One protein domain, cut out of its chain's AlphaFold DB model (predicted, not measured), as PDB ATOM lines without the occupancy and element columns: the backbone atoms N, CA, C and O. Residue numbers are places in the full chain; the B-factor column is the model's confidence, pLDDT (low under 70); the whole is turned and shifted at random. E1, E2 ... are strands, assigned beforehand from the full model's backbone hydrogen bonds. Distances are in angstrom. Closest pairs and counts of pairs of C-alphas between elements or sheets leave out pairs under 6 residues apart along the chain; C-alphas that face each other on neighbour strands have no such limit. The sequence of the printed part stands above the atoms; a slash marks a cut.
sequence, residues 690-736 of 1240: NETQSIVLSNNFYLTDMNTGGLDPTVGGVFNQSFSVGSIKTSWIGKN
ATOM      1  N   ASN A 690      90.572   3.406  -5.726       92.50
ATOM      2  CA  ASN A 690      89.516   2.732  -4.965       92.50
ATOM      3  C   ASN A 690      89.361   3.384  -3.585       92.50
ATOM      4  O   ASN A 690      90.042   2.984  -2.641       92.50
ATOM      5  N   GLU A 691      88.485   4.372  -3.450       94.06
ATOM      6  CA  GLU A 691      88.238   5.047  -2.170       94.06
ATOM      7  C   GLU A 691      86.905   5.805  -2.177       94.06
ATOM      8  O   GLU A 691      86.245   5.934  -3.208       94.06
ATOM      9  N   THR A 692      86.497   6.309  -1.012       94.12
ATOM     10  CA  THR A 692      85.389   7.268  -0.918       94.12
ATOM     11  C   THR A 692      85.943   8.679  -0.933       94.12
ATOM     12  O   THR A 692      86.780   9.010  -0.097       94.12
ATOM     13  N   GLN A 693      85.450   9.496  -1.859       94.75
ATOM     14  CA  GLN A 693      85.882  10.871  -2.041       94.75
ATOM     15  C   GLN A 693      84.742  11.838  -1.729       94.75
ATOM     16  O   GLN A 693      83.602  11.651  -2.160       94.75
ATOM     17  N   SER A 694      85.077  12.901  -1.002       94.25
ATOM     18  CA  SER A 694      84.185  14.036  -0.790       94.25
ATOM     19  C   SER A 694      84.238  14.976  -1.992       94.25
ATOM     20  O   SER A 694      85.313  15.462  -2.360       94.25
ATOM     21  N   ILE A 695      83.069  15.228  -2.572       94.88
ATOM     22  CA  ILE A 695      82.800  16.191  -3.635       94.88
ATOM     23  C   ILE A 695      82.146  17.414  -2.988       94.88
ATOM     24  O   ILE A 695      81.126  17.298  -2.308       94.88
ATOM     25  N   VAL A 696      82.753  18.580  -3.170       92.88
ATOM     26  CA  VAL A 696      82.345  19.840  -2.548       92.88
ATOM     27  C   VAL A 696      81.557  20.682  -3.546       92.88
ATOM     28  O   VAL A 696      82.016  20.975  -4.651       92.88
ATOM     29  N   LEU A 697      80.381  21.121  -3.121       87.38
ATOM     30  CA  LEU A 697      79.502  22.050  -3.814       87.38
ATOM     31  C   LEU A 697      79.363  23.321  -2.983       87.38
ATOM     32  O   LEU A 697      79.550  23.329  -1.767       87.38
ATOM     33  N   SER A 698      78.980  24.411  -3.635       78.06
ATOM     34  CA  SER A 698      78.471  25.564  -2.896       78.06
ATOM     35  C   SER A 698      77.126  25.200  -2.242       78.06
ATOM     36  O   SER A 698      76.313  24.524  -2.867       78.06
ATOM     37  N   ASN A 699      76.857  25.681  -1.020       60.56
ATOM     38  CA  ASN A 699      75.689  25.299  -0.191       60.56
ATOM     39  C   ASN A 699      74.305  25.448  -0.864       60.56
ATOM     40  O   ASN A 699      73.315  24.917  -0.370       60.56
ATOM     41  N   ASN A 700      74.225  26.175  -1.978       66.38
ATOM     42  CA  ASN A 700      72.993  26.428  -2.722       66.38
ATOM     43  C   ASN A 700      72.809  25.498  -3.929       66.38
ATOM     44  O   ASN A 700      71.981  25.801  -4.786       66.38
ATOM     45  N   PHE A 701      73.587  24.424  -4.041       73.38
ATOM     46  CA  PHE A 701      73.524  23.507  -5.172       73.38
ATOM     47  C   PHE A 701      73.337  22.063  -4.718       73.38
ATOM     48  O   PHE A 701      73.823  21.651  -3.664       73.38
ATOM     49  N   TYR A 702      72.637  21.300  -5.549       76.81
ATOM     50  CA  TYR A 702      72.447  19.864  -5.424       76.81
ATOM     51  C   TYR A 702      72.927  19.169  -6.694       76.81
ATOM     52  O   TYR A 702      73.052  19.791  -7.752       76.81
ATOM     53  N   LEU A 703      73.194  17.874  -6.581       81.69
ATOM     54  CA  LEU A 703      73.539  17.034  -7.716       81.69
ATOM     55  C   LEU A 703      72.374  16.104  -8.030       81.69
ATOM     56  O   LEU A 703      71.693  15.609  -7.130       81.69
ATOM     57  N   THR A 704      72.140  15.895  -9.316       82.44
ATOM     58  CA  THR A 704      71.225  14.874  -9.819       82.44
ATOM     59  C   THR A 704      71.999  13.967 -10.746       82.44
ATOM     60  O   THR A 704      72.594  14.441 -11.710       82.44
ATOM     61  N   ASP A 705      71.990  12.671 -10.482       82.38
ATOM     62  CA  ASP A 705      72.687  11.694 -11.300       82.38
ATOM     63  C   ASP A 705      72.218  11.783 -12.763       82.38
ATOM     64  O   ASP A 705      71.028  11.649 -13.062       82.38
ATOM     65  N   MET A 706      73.158  12.001 -13.689       86.44
ATOM     66  CA  MET A 706      72.858  12.215 -15.112       86.44
ATOM     67  C   MET A 706      72.139  11.010 -15.729       86.44
ATOM     68  O   MET A 706      71.370  11.147 -16.679       86.44
ATOM     69  N   ASN A 707      72.405   9.813 -15.207       74.81
ATOM     70  CA  ASN A 707      71.934   8.569 -15.784       74.81
ATOM     71  C   ASN A 707      70.548   8.158 -15.299       74.81
ATOM     72  O   ASN A 707      69.856   7.479 -16.059       74.81
ATOM     73  N   THR A 708      70.193   8.500 -14.063       69.56
ATOM     74  CA  THR A 708      68.979   8.032 -13.378       69.56
ATOM     75  C   THR A 708      68.004   9.153 -13.027       69.56
ATOM     76  O   THR A 708      66.851   8.863 -12.723       69.56
ATOM     77  N   GLY A 709      68.442  10.416 -13.034       67.12
ATOM     78  CA  GLY A 709      67.644  11.538 -12.536       67.12
ATOM     79  C   GLY A 709      67.472  11.539 -11.010       67.12
ATOM     80  O   GLY A 709      66.700  12.335 -10.481       67.12
ATOM     81  N   GLY A 710      68.153  10.639 -10.291       53.81
ATOM     82  CA  GLY A 710      68.094  10.550  -8.836       53.81
ATOM     83  C   GLY A 710      68.887  11.669  -8.162       53.81
ATOM     84  O   GLY A 710      69.980  12.010  -8.608       53.81
ATOM     85  N   LEU A 711      68.351  12.221  -7.073       66.44
ATOM     86  CA  LEU A 711      69.053  13.209  -6.256       66.44
ATOM     87  C   LEU A 711      70.244  12.557  -5.536       66.44
ATOM     88  O   LEU A 711      70.080  11.538  -4.866       66.44
ATOM     89  N   ASP A 712      71.408  13.191  -5.611       68.31
ATOM     90  CA  ASP A 712      72.591  12.849  -4.825       68.31
ATOM     91  C   ASP A 712      72.623  13.742  -3.569       68.31
ATOM     92  O   ASP A 712      72.947  14.934  -3.659       68.31
ATOM     93  N   PRO A 713      72.238  13.222  -2.388       59.91
ATOM     94  CA  PRO A 713      72.037  14.046  -1.202       59.91
ATOM     95  C   PRO A 713      73.363  14.620  -0.694       59.91
ATOM     96  O   PRO A 713      74.331  13.891  -0.476       59.91
ATOM     97  N   THR A 714      73.392  15.929  -0.451       65.56
ATOM     98  CA  THR A 714      74.557  16.623   0.108       65.56
ATOM     99  C   THR A 714      74.322  16.956   1.580       65.56
ATOM    100  O   THR A 714      73.216  17.297   1.991       65.56
ATOM    101  N   VAL A 715      75.370  16.869   2.401       65.50
ATOM    102  CA  VAL A 715      75.347  17.292   3.809       65.50
ATOM    103  C   VAL A 715      76.335  18.440   3.962       65.50
ATOM    104  O   VAL A 715      77.535  18.256   3.774       65.50
ATOM    105  N   GLY A 716      75.832  19.647   4.244       63.50
ATOM    106  CA  GLY A 716      76.669  20.850   4.348       63.50
ATOM    107  C   GLY A 716      77.420  21.189   3.053       63.50
ATOM    108  O   GLY A 716      78.580  21.583   3.111       63.50
ATOM    109  N   GLY A 717      76.791  20.962   1.891       74.94
ATOM    110  CA  GLY A 717      77.419  21.164   0.579       74.94
ATOM    111  C   GLY A 717      78.404  20.064   0.169       74.94
ATOM    112  O   GLY A 717      79.075  20.206  -0.846       74.94
ATOM    113  N   VAL A 718      78.505  18.962   0.921       84.19
ATOM    114  CA  VAL A 718      79.407  17.846   0.607       84.19
ATOM    115  C   VAL A 718      78.614  16.607   0.201       84.19
ATOM    116  O   VAL A 718      77.743  16.154   0.942       84.19
ATOM    117  N   PHE A 719      78.948  16.034  -0.952       87.50
ATOM    118  CA  PHE A 719      78.479  14.726  -1.409       87.50
ATOM    119  C   PHE A 719      79.626  13.713  -1.311       87.50
ATOM    120  O   PHE A 719      80.721  13.966  -1.805       87.50
ATOM    121  N   ASN A 720      79.407  12.571  -0.658       89.94
ATOM    122  CA  ASN A 720      80.420  11.520  -0.548       89.94
ATOM    123  C   ASN A 720      80.110  10.400  -1.539       89.94
ATOM    124  O   ASN A 720      79.056   9.776  -1.446       89.94
ATOM    125  N   GLN A 721      81.049  10.119  -2.439       91.88
ATOM    126  CA  GLN A 721      80.913   9.083  -3.458       91.88
ATOM    127  C   GLN A 721      82.021   8.044  -3.294       91.88
ATOM    128  O   GLN A 721      83.205   8.380  -3.251       91.88
ATOM    129  N   SER A 722      81.642   6.769  -3.224       94.19
ATOM    130  CA  SER A 722      82.593   5.658  -3.286       94.19
ATOM    131  C   SER A 722      82.930   5.341  -4.738       94.19
ATOM    132  O   SER A 722      82.034   5.147  -5.560       94.19
ATOM    133  N   PHE A 723      84.220   5.261  -5.040       94.81
ATOM    134  CA  PHE A 723      84.738   4.982  -6.368       94.81
ATOM    135  C   PHE A 723      85.561   3.696  -6.398       94.81
ATOM    136  O   PHE A 723      86.207   3.308  -5.425       94.81
ATOM    137  N   SER A 724      85.561   3.064  -7.568       93.38
ATOM    138  CA  SER A 724      86.595   2.124  -8.007       93.38
ATOM    139  C   SER A 724      87.507   2.772  -9.067       93.38
ATOM    140  O   SER A 724      87.112   3.752  -9.702       93.38
ATOM    141  N   VAL A 725      88.700   2.224  -9.309       90.44
ATOM    142  CA  VAL A 725      89.614   2.659 -10.384       90.44
ATOM    143  C   VAL A 725      88.879   2.614 -11.724       90.44
ATOM    144  O   VAL A 725      88.329   1.581 -12.102       90.44
ATOM    145  N   GLY A 726      88.862   3.737 -12.443       91.38
ATOM    146  CA  GLY A 726      88.159   3.867 -13.716       91.38
ATOM    147  C   GLY A 726      86.638   3.903 -13.607       91.38
ATOM    148  O   GLY A 726      85.962   3.692 -14.610       91.38
ATOM    149  N   SER A 727      86.082   4.158 -12.421       95.12
ATOM    150  CA  SER A 727      84.665   4.513 -12.268       95.12
ATOM    151  C   SER A 727      84.460   6.022 -12.349       95.12
ATOM    152  O   SER A 727      85.339   6.797 -11.970       95.12
ATOM    153  N   ILE A 728      83.298   6.432 -12.852       96.00
ATOM    154  CA  ILE A 728      82.938   7.832 -13.073       96.00
ATOM    155  C   ILE A 728      81.593   8.146 -12.424       96.00
ATOM    156  O   ILE A 728      80.676   7.323 -12.453       96.00
ATOM    157  N   LYS A 729      81.462   9.351 -11.868       95.12
ATOM    158  CA  LYS A 729      80.183   9.928 -11.445       95.12
ATOM    159  C   LYS A 729      79.881  11.129 -12.329       95.12
ATOM    160  O   LYS A 729      80.686  12.050 -12.388       95.12
ATOM    161  N   THR A 730      78.731  11.114 -12.994       95.81
ATOM    162  CA  THR A 730      78.246  12.207 -13.852       95.81
ATOM    163  C   THR A 730      76.921  12.716 -13.304       95.81
ATOM    164  O   THR A 730      76.024  11.926 -13.009       95.81
ATOM    165  N   SER A 731      76.812  14.027 -13.114       93.12
ATOM    166  CA  SER A 731      75.672  14.647 -12.439       93.12
ATOM    167  C   SER A 731      75.330  15.999 -13.054       93.12
ATOM    168  O   SER A 731      76.224  16.759 -13.419       93.12
ATOM    169  N   TRP A 732      74.044  16.325 -13.101       90.06
ATOM    170  CA  TRP A 732      73.564  17.685 -13.303       90.06
ATOM    171  C   TRP A 732      73.677  18.473 -11.999       90.06
ATOM    172  O   TRP A 732      73.318  17.974 -10.930       90.06
ATOM    173  N   ILE A 733      74.164  19.704 -12.091       87.25
ATOM    174  CA  ILE A 733      74.227  20.675 -11.007       87.25
ATOM    175  C   ILE A 733      72.926  21.473 -11.032       87.25
ATOM    176  O   ILE A 733      72.709  22.337 -11.879       87.25
ATOM    177  N   GLY A 734      72.053  21.191 -10.074       72.50
ATOM    178  CA  GLY A 734      70.858  21.981  -9.841       72.50
ATOM    179  C   GLY A 734      71.140  23.080  -8.828       72.50
ATOM    180  O   GLY A 734      71.799  22.857  -7.812       72.50
ATOM    181  N   LYS A 735      70.618  24.283  -9.064       61.56
ATOM    182  CA  LYS A 735      70.548  25.300  -8.014       61.56
ATOM    183  C   LYS A 735      69.338  25.001  -7.142       61.56
ATOM    184  O   LYS A 735      68.247  24.797  -7.668       61.56
ATOM    185  N   ASN A 736      69.507  25.050  -5.825       50.00
ATOM    186  CA  ASN A 736      68.395  25.144  -4.888       50.00
ATOM    187  C   ASN A 736      67.604  26.418  -5.246       50.00
ATOM    188  O   ASN A 736      67.980  27.532  -4.883       50.00
TER     189      ASN A 736
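AT A GLANCE: This is residues 690 to 736 of the 1240 residues of the protein "Glyco_hydro_42 domain-containing protein" of Chlamydiae bacterium (UniProt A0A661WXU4). Two ribbons of two antiparallel strands each, E1 with E3 and E2 with E4, form a flat, open frame, with the long link of residues 706 to 717 crossing from one ribbon to the other. The 47 printed residues hold four named strands, E1 E2 E3 E4 along the chain, and no named helix: all strand. The whole is compact, radius of gyration of the C-alphas 10.7 A, spanning 31 by 22 by 11 A.

HOW THE PARTS SIT: Look first at E1, residues 691 to 696, antiparallel to E3, residues 718 to 723, at 153 degrees; N 695 and O 719 are 2.8 A apart, within hydrogen-bond range. Next find E2, residues 701 to 705, antiparallel to E4, residues 728 to 735, at 138 degrees; N 732 and O 704 are 2.8 A apart, within hydrogen-bond range. Residues 703 to 704 of E2 also pair antiparallel with residues 711 to 712. E1 and E4 are apart; E2 and E3 are only just apart, closest 8.3 A; E3 and E4 meet only through their link.

IN THESE COORDINATES: Find C-alpha 691 at (88.238, 5.047, -2.170); E1 runs 15.9 A from there. E2 spans 13.3 A, E3 15.6 A, and E4 22.0 A, ending at C-alpha 735, (70.548, 25.300, -8.014).

THE WHOLE: The C-alphas of Val 725 and Asn 736, the two farthest apart, are 31.4 A apart. The printed part has no cut. E2 to E3 is a long link; the other two are tight. Look for pLDDT under 70 at residues 699 to 700, 708 to 716 and 735 to 736.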